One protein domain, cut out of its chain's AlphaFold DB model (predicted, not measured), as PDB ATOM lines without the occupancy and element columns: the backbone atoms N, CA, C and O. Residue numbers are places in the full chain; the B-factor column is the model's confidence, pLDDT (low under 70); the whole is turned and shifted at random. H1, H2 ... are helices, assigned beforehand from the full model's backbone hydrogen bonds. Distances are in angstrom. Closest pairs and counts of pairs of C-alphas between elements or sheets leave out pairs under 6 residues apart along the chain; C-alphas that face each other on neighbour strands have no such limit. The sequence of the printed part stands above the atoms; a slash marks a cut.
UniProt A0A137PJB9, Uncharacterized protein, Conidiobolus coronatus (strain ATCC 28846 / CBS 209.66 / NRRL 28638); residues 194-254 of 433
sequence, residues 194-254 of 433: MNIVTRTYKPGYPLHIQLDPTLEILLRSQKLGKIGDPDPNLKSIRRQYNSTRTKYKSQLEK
ATOM      1  N   MET A 194     -24.940 -41.102  11.856       64.75
ATOM      2  CA  MET A 194     -25.137 -39.922  10.990       64.75
ATOM      3  C   MET A 194     -24.535 -40.072   9.584       64.75
ATOM      4  O   MET A 194     -25.007 -39.428   8.645       64.75
ATOM      5  N   ASN A 195     -23.517 -40.919   9.433       60.00
ATOM      6  CA  ASN A 195     -22.837 -41.185   8.168       60.00
ATOM      7  C   ASN A 195     -23.750 -41.854   7.128       60.00
ATOM      8  O   ASN A 195     -23.542 -41.656   5.933       60.00
ATOM      9  N   ILE A 196     -24.770 -42.600   7.562       58.66
ATOM     10  CA  ILE A 196     -25.751 -43.213   6.657       58.66
ATOM     11  C   ILE A 196     -26.666 -42.131   6.075       58.66
ATOM     12  O   ILE A 196     -26.929 -42.125   4.878       58.66
ATOM     13  N   VAL A 197     -27.076 -41.155   6.890       58.22
ATOM     14  CA  VAL A 197     -28.021 -40.102   6.480       58.22
ATOM     15  C   VAL A 197     -27.410 -39.141   5.452       58.22
ATOM     16  O   VAL A 197     -28.124 -38.592   4.619       58.22
ATOM     17  N   THR A 198     -26.096 -38.909   5.496       57.16
ATOM     18  CA  THR A 198     -25.422 -37.971   4.581       57.16
ATOM     19  C   THR A 198     -24.935 -38.615   3.286       57.16
ATOM     20  O   THR A 198     -24.873 -37.921   2.273       57.16
ATOM     21  N   ARG A 199     -24.594 -39.913   3.287       52.75
ATOM     22  CA  ARG A 199     -24.017 -40.601   2.115       52.75
ATOM     23  C   ARG A 199     -25.048 -41.155   1.136       52.75
ATOM     24  O   ARG A 199     -24.724 -41.314  -0.035       52.75
ATOM     25  N   THR A 200     -26.277 -41.422   1.570       54.81
ATOM     26  CA  THR A 200     -27.331 -41.965   0.693       54.81
ATOM     27  C   THR A 200     -28.060 -40.903  -0.127       54.81
ATOM     28  O   THR A 200     -28.955 -41.249  -0.896       54.81
ATOM     29  N   TYR A 201     -27.676 -39.622  -0.029       57.47
ATOM     30  CA  TYR A 201     -28.211 -38.585  -0.910       57.47
ATOM     31  C   TYR A 201     -27.698 -38.797  -2.340       57.47
ATOM     32  O   TYR A 201     -26.696 -38.221  -2.761       57.47
ATOM     33  N   LYS A 202     -28.406 -39.634  -3.097       65.56
ATOM     34  CA  LYS A 202     -28.358 -39.618  -4.554       65.56
ATOM     35  C   LYS A 202     -29.318 -38.521  -5.029       65.56
ATOM     36  O   LYS A 202     -30.512 -38.604  -4.724       65.56
ATOM     37  N   PRO A 203     -28.834 -37.485  -5.739       64.69
ATOM     38  CA  PRO A 203     -29.704 -36.504  -6.381       64.69
ATOM     39  C   PRO A 203     -30.776 -37.239  -7.197       64.69
ATOM     40  O   PRO A 203     -30.432 -38.101  -7.998       64.69
ATOM     41  N   GLY A 204     -32.056 -36.955  -6.952       67.12
ATOM     42  CA  GLY A 204     -33.168 -37.671  -7.596       67.12
ATOM     43  C   GLY A 204     -34.043 -38.492  -6.648       67.12
ATOM     44  O   GLY A 204     -35.207 -38.704  -6.964       67.12
ATOM     45  N   TYR A 205     -33.533 -38.899  -5.479       66.69
ATOM     46  CA  TYR A 205     -34.254 -39.815  -4.587       66.69
ATOM     47  C   TYR A 205     -34.693 -39.135  -3.280       66.69
ATOM     48  O   TYR A 205     -33.914 -38.378  -2.687       66.69
ATOM     49  N   PRO A 206     -35.929 -39.382  -2.807       65.69
ATOM     50  CA  PRO A 206     -36.375 -38.911  -1.502       65.69
ATOM     51  C   PRO A 206     -35.530 -39.539  -0.384       65.69
ATOM     52  O   PRO A 206     -35.091 -40.687  -0.466       65.69
ATOM     53  N   LEU A 207     -35.282 -38.767   0.675       69.00
ATOM     54  CA  LEU A 207     -34.521 -39.231   1.833       69.00
ATOM     55  C   LEU A 207     -35.347 -40.248   2.624       69.00
ATOM     56  O   LEU A 207     -36.187 -39.862   3.433       69.00
ATOM     57  N   HIS A 208     -35.062 -41.533   2.438       72.38
ATOM     58  CA  HIS A 208     -35.567 -42.583   3.316       72.38
ATOM     59  C   HIS A 208     -34.605 -42.769   4.490       72.38
ATOM     60  O   HIS A 208     -33.508 -43.307   4.344       72.38
ATOM     61  N   ILE A 209     -35.004 -42.282   5.666       78.69
ATOM     62  CA  ILE A 209     -34.287 -42.542   6.915       78.69
ATOM     63  C   ILE A 209     -34.806 -43.875   7.450       78.69
ATOM     64  O   ILE A 209     -35.933 -43.939   7.933       78.69
ATOM     65  N   GLN A 210     -33.999 -44.931   7.364       81.88
ATOM     66  CA  GLN A 210     -34.275 -46.163   8.103       81.88
ATOM     67  C   GLN A 210     -34.078 -45.869   9.592       81.88
ATOM     68  O   GLN A 210     -32.978 -45.526  10.030       81.88
ATOM     69  N   LEU A 211     -35.176 -45.907  10.343       84.56
ATOM     70  CA  LEU A 211     -35.169 -45.696  11.785       84.56
ATOM     71  C   LEU A 211     -34.887 -47.028  12.471       84.56
ATOM     72  O   LEU A 211     -35.393 -48.064  12.049       84.56
ATOM     73  N   ASP A 212     -34.101 -46.979  13.541       89.38
ATOM     74  CA  ASP A 212     -34.011 -48.093  14.480       89.38
ATOM     75  C   ASP A 212     -35.434 -48.412  14.992       89.38
ATOM     76  O   ASP A 212     -36.152 -47.472  15.372       89.38
ATOM     77  N   PRO A 213     -35.868 -49.688  15.011       90.56
ATOM     78  CA  PRO A 213     -37.176 -50.072  15.546       90.56
ATOM     79  C   PRO A 213     -37.422 -49.513  16.953       90.56
ATOM     80  O   PRO A 213     -38.530 -49.079  17.271       90.56
ATOM     81  N   THR A 214     -36.380 -49.418  17.778       91.44
ATOM     82  CA  THR A 214     -36.446 -48.861  19.134       91.44
ATOM     83  C   THR A 214     -36.803 -47.371  19.122       91.44
ATOM     84  O   THR A 214     -37.619 -46.899  19.919       91.44
ATOM     85  N   LEU A 215     -36.221 -46.608  18.192       92.00
ATOM     86  CA  LEU A 215     -36.534 -45.191  18.014       92.00
ATOM     87  C   LEU A 215     -37.964 -45.014  17.495       92.00
ATOM     88  O   LEU A 215     -38.667 -44.106  17.935       92.00
ATOM     89  N   GLU A 216     -38.409 -45.886  16.592       91.75
ATOM     90  CA  GLU A 216     -39.775 -45.864  16.079       91.75
ATOM     91  C   GLU A 216     -40.808 -46.132  17.183       91.75
ATOM     92  O   GLU A 216     -41.783 -45.386  17.313       91.75
ATOM     93  N   ILE A 217     -40.557 -47.129  18.034       92.88
ATOM     94  CA  ILE A 217     -41.361 -47.418  19.226       92.88
ATOM     95  C   ILE A 217     -41.444 -46.182  20.137       92.88
ATOM     96  O   ILE A 217     -42.536 -45.800  20.566       92.88
ATOM     97  N   LEU A 218     -40.316 -45.509  20.397       93.50
ATOM     98  CA  LEU A 218     -40.281 -44.291  21.217       93.50
ATOM     99  C   LEU A 218     -41.057 -43.124  20.597       93.50
ATOM    100  O   LEU A 218     -41.711 -42.363  21.309       93.50
ATOM    101  N   LEU A 219     -41.005 -42.966  19.277       93.44
ATOM    102  CA  LEU A 219     -41.743 -41.916  18.571       93.44
ATOM    103  C   LEU A 219     -43.249 -42.150  18.618       93.44
ATOM    104  O   LEU A 219     -44.015 -41.206  18.845       93.44
ATOM    105  N   ARG A 220     -43.663 -43.409  18.428       92.38
ATOM    106  CA  ARG A 220     -45.064 -43.829  18.506       92.38
ATOM    107  C   ARG A 220     -45.608 -43.642  19.922       92.38
ATOM    108  O   ARG A 220     -46.647 -43.002  20.079       92.38
ATOM    109  N   SER A 221     -44.890 -44.102  20.949       90.81
ATOM    110  CA  SER A 221     -45.331 -43.985  22.347       90.81
ATOM    111  C   SER A 221     -45.453 -42.534  22.820       90.81
ATOM    112  O   SER A 221     -46.396 -42.185  23.529       90.81
ATOM    113  N   GLN A 222     -44.561 -41.657  22.351       92.75
ATOM    114  CA  GLN A 222     -44.566 -40.229  22.680       92.75
ATOM    115  C   GLN A 222     -45.510 -39.397  21.801       92.75
ATOM    116  O   GLN A 222     -45.552 -38.174  21.940       92.75
ATOM    117  N   LYS A 223     -46.272 -40.035  20.899       92.19
ATOM    118  CA  LYS A 223     -47.221 -39.375  19.988       92.19
ATOM    119  C   LYS A 223     -46.557 -38.284  19.129       92.19
ATOM    120  O   LYS A 223     -47.167 -37.260  18.832       92.19
ATOM    121  N   LEU A 224     -45.300 -38.490  18.716       90.06
ATOM    122  CA  LEU A 224     -44.513 -37.509  17.945       90.06
ATOM    123  C   LEU A 224     -44.732 -37.585  16.421       90.06
ATOM    124  O   LEU A 224     -44.094 -36.845  15.663       90.06
ATOM    125  N   GLY A 225     -45.671 -38.429  15.980       86.38
ATOM    126  CA  GLY A 225     -45.970 -38.683  14.573       86.38
ATOM    127  C   GLY A 225     -44.893 -39.523  13.883       86.38
ATOM    128  O   GLY A 225     -43.854 -39.837  14.465       86.38
ATOM    129  N   LYS A 226     -45.143 -39.889  12.622       84.62
ATOM    130  CA  LYS A 226     -44.144 -40.569  11.791       84.62
ATOM    131  C   LYS A 226     -43.016 -39.596  11.444       84.62
ATOM    132  O   LYS A 226     -43.246 -38.413  11.177       84.62
ATOM    133  N   ILE A 227     -41.784 -40.089  11.496       81.06
ATOM    134  CA  ILE A 227     -40.608 -39.369  11.020       81.06
ATOM    135  C   ILE A 227     -40.396 -39.732   9.553       81.06
ATOM    136  O   ILE A 227     -40.405 -40.907   9.208       81.06
ATOM    137  N   GLY A 228     -40.078 -38.737   8.726       71.50
ATOM    138  CA  GLY A 228     -39.390 -38.986   7.459       71.50
ATOM    139  C   GLY A 228     -40.236 -38.851   6.201       71.50
ATOM    140  O   GLY A 228     -39.645 -38.763   5.131       71.50
ATOM    141  N   ASP A 229     -41.564 -38.743   6.306       80.06
ATOM    142  CA  ASP A 229     -42.403 -38.623   5.111       80.06
ATOM    143  C   ASP A 229     -42.108 -37.290   4.389       80.06
ATOM    144  O   ASP A 229     -42.291 -36.206   4.973       80.06
ATOM    145  N   PRO A 230     -41.580 -37.338   3.146       79.94
ATOM    146  CA  PRO A 230     -41.317 -36.137   2.374       79.94
ATOM    147  C   PRO A 230     -42.633 -35.407   2.121       79.94
ATOM    148  O   PRO A 230     -43.674 -36.019   1.905       79.94
ATOM    149  N   ASP A 231     -42.585 -34.078   2.165       85.00
ATOM    150  CA  ASP A 231     -43.767 -33.267   1.898       85.00
ATOM    151  C   ASP A 231     -44.135 -33.392   0.409       85.00
ATOM    152  O   ASP A 231     -43.361 -32.903  -0.427       85.00
ATOM    153  N   PRO A 232     -45.266 -34.034   0.056       84.88
ATOM    154  CA  PRO A 232     -45.592 -34.315  -1.341       84.88
ATOM    155  C   PRO A 232     -45.810 -33.025  -2.144       84.88
ATOM    156  O   PRO A 232     -45.623 -33.002  -3.356       84.88
ATOM    157  N   ASN A 233     -46.125 -31.918  -1.465       90.75
ATOM    158  CA  ASN A 233     -46.411 -30.630  -2.092       90.75
ATOM    159  C   ASN A 233     -45.153 -29.873  -2.556       90.75
ATOM    160  O   ASN A 233     -45.242 -28.891  -3.297       90.75
ATOM    161  N   LEU A 234     -43.955 -30.276  -2.118       87.06
ATOM    162  CA  LEU A 234     -42.719 -29.582  -2.478       87.06
ATOM    163  C   LEU A 234     -42.178 -30.104  -3.812       87.06
ATOM    164  O   LEU A 234     -41.609 -31.184  -3.870       87.06
ATOM    165  N   LYS A 235     -42.254 -29.289  -4.871       85.56
ATOM    166  CA  LYS A 235     -41.790 -29.666  -6.227       85.56
ATOM    167  C   LYS A 235     -40.293 -30.000  -6.334       85.56
ATOM    168  O   LYS A 235     -39.888 -30.755  -7.204       85.56
ATOM    169  N   SER A 236     -39.446 -29.406  -5.489       88.75
ATOM    170  CA  SER A 236     -37.989 -29.591  -5.561       88.75
ATOM    171  C   SER A 236     -37.510 -30.635  -4.557       88.75
ATOM    172  O   SER A 236     -37.697 -30.455  -3.352       88.75
ATOM    173  N   ILE A 237     -36.775 -31.642  -5.038       83.81
ATOM    174  CA  ILE A 237     -36.127 -32.682  -4.217       83.81
ATOM    175  C   ILE A 237     -35.263 -32.068  -3.104       83.81
ATOM    176  O   ILE A 237     -35.307 -32.502  -1.956       83.81
ATOM    177  N   ARG A 238     -34.529 -30.981  -3.391       84.19
ATOM    178  CA  ARG A 238     -33.714 -30.280  -2.380       84.19
ATOM    179  C   ARG A 238     -34.575 -29.655  -1.278       84.19
ATOM    180  O   ARG A 238     -34.178 -29.655  -0.112       84.19
ATOM    181  N   ARG A 239     -35.744 -29.107  -1.633       86.56
ATOM    182  CA  ARG A 239     -36.698 -28.554  -0.655       86.56
ATOM    183  C   ARG A 239     -37.330 -29.669   0.175       86.56
ATOM    184  O   ARG A 239     -37.394 -29.510   1.391       86.56
ATOM    185  N   GLN A 240     -37.714 -30.786  -0.449       85.19
ATOM    186  CA  GLN A 240     -38.189 -31.982   0.256       85.19
ATOM    187  C   GLN A 240     -37.142 -32.471   1.261       85.19
ATOM    188  O   GLN A 240     -37.437 -32.540   2.448       85.19
ATOM    189  N   TYR A 241     -35.890 -32.671   0.833       83.81
ATOM    190  CA  TYR A 241     -34.781 -33.081   1.701       83.81
ATOM    191  C   TYR A 241     -34.587 -32.141   2.900       83.81
ATOM    192  O   TYR A 241     -34.534 -32.585   4.048       83.81
ATOM    193  N   ASN A 242     -34.505 -30.828   2.658       85.31
ATOM    194  CA  ASN A 242     -34.331 -29.849   3.733       85.31
ATOM    195  C   ASN A 242     -35.532 -29.823   4.689       85.31
ATOM    196  O   ASN A 242     -35.339 -29.680   5.901       85.31
ATOM    197  N   SER A 243     -36.750 -29.975   4.163       87.12
ATOM    198  CA  SER A 243     -37.979 -30.077   4.953       87.12
ATOM    199  C   SER A 243     -37.951 -31.325   5.833       87.12
ATOM    200  O   SER A 243     -38.018 -31.198   7.055       87.12
ATOM    201  N   THR A 244     -37.717 -32.507   5.255       85.31
ATOM    202  CA  THR A 244     -37.607 -33.783   5.976       85.31
ATOM    203  C   THR A 244     -36.512 -33.734   7.036       85.31
ATOM    204  O   THR A 244     -36.754 -34.091   8.183       85.31
ATOM    205  N   ARG A 245     -35.328 -33.198   6.714       85.56
ATOM    206  CA  ARG A 245     -34.227 -33.028   7.676       85.56
ATOM    207  C   ARG A 245     -34.602 -32.101   8.833       85.56
ATOM    208  O   ARG A 245     -34.222 -32.356   9.976       85.56
ATOM    209  N   THR A 246     -35.330 -31.021   8.556       87.62
ATOM    210  CA  THR A 246     -35.781 -30.071   9.584       87.62
ATOM    211  C   THR A 246     -36.871 -30.685  10.462       87.62
ATOM    212  O   THR A 246     -36.789 -30.559  11.684       87.62
ATOM    213  N   LYS A 247     -37.840 -31.400   9.866       88.88
ATOM    214  CA  LYS A 247     -38.876 -32.169  10.577       88.88
ATOM    215  C   LYS A 247     -38.234 -33.238  11.466       88.88
ATOM    216  O   LYS A 247     -38.476 -33.227  12.668       88.88
ATOM    217  N   TYR A 248     -37.313 -34.034  10.915       87.94
ATOM    218  CA  TYR A 248     -36.537 -35.040  11.645       87.94
ATOM    219  C   TYR A 248     -35.822 -34.438  12.848       87.94
ATOM    220  O   TYR A 248     -36.002 -34.891  13.973       87.94
ATOM    221  N   LYS A 249     -35.058 -33.362  12.635       88.19
ATOM    222  CA  LYS A 249     -34.348 -32.678  13.717       88.19
ATOM    223  C   LYS A 249     -35.313 -32.140  14.779       88.19
ATOM    224  O   LYS A 249     -35.041 -32.283  15.965       88.19
ATOM    225  N   SER A 250     -36.437 -31.554  14.372       91.19
ATOM    226  CA  SER A 250     -37.449 -31.035  15.300       91.19
ATOM    227  C   SER A 250     -38.134 -32.143  16.105       91.19
ATOM    228  O   SER A 250     -38.369 -31.965  17.297       91.19
ATOM    229  N   GLN A 251     -38.432 -33.288  15.486       91.44
ATOM    230  CA  GLN A 251     -38.995 -34.455  16.165       91.44
ATOM    231  C   GLN A 251     -37.970 -35.058  17.123       91.44
ATOM    232  O   GLN A 251     -38.270 -35.216  18.303       91.44
ATOM    233  N   LEU A 252     -36.730 -35.270  16.670       90.88
ATOM    234  CA  LEU A 252     -35.631 -35.711  17.525       90.88
ATOM    235  C   LEU A 252     -35.374 -34.766  18.692       90.88
ATOM    236  O   LEU A 252     -34.998 -35.232  19.753       90.88
ATOM    237  N   GLU A 253     -35.590 -33.459  18.550       91.50
ATOM    238  CA  GLU A 253     -35.493 -32.492  19.650       91.50
ATOM    239  C   GLU A 253     -36.606 -32.632  20.698       91.50
ATOM    240  O   GLU A 253     -36.441 -32.104  21.798       91.50
ATOM    241  N   LYS A 254     -37.672 -33.383  20.405       94.31
ATOM    242  CA  LYS A 254     -38.772 -33.688  21.329       94.31
ATOM    243  C   LYS A 254     -38.683 -35.088  21.948       94.31
ATOM    244  O   LYS A 254     -39.197 -35.266  23.043       94.31
TER     245      LYS A 254
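What this domain is: This is residues 194 to 254 of the 433 residues of an uncharacterized protein of Conidiobolus coronatus (strain ATCC 28846 / CBS 209.66 / NRRL 28638) (UniProt A0A137PJB9). The printed part winds back and forth along its longest axis, with the long helix H3 and the two unnamed links running lengthwise, and H2 set crosswise near the end where H3 finishes. The short H1 lies to one side, and in a broad outline the returning link, residues 205 to 211, runs between H1 and H3. The 61 printed residues include three named helices, in the order H1, H2, H3, and no named strand; the class is all helix, with 31 residues in helices. The whole is compact, with a radius of gyration of the C-alphas of 11.9 A, and its C-alphas span 33 by 25 by 16 A.

Where its parts are: H1, residues 194 to 199, begins with C-alpha 194 at (-25.137, -39.922, 10.990) and is 9.0 A from first to last C-alpha. H2, residues 213 to 221, is 12.2 A long by the same measure, beginning with C-alpha 213 at (-37.176, -50.072, 15.546). H3, residues 237 to 252, is the longest helix at 22.0 A and ends with C-alpha 252 at (-35.631, -35.711, 17.525).

How they stand to each other: H1 touches no helix, and it is apart from both H2 and H3. H2 and H3 are only just apart, with their closest C-alphas 8.3 A from each other. In H1, H2 and H3 every O i to N i+4 pair is within hydrogen-bond range.

The domain as a whole: The two C-alphas farthest apart, those of Pro 203 and Ser 221, are 33.5 A apart. The printed part has no cut. The link from H1 to H2, residues 200 to 212, and that from H2 to H3, residues 222 to 236, are both long. The mean pLDDT of the printed part is 81.3, and residues 194 to 207 are under 70.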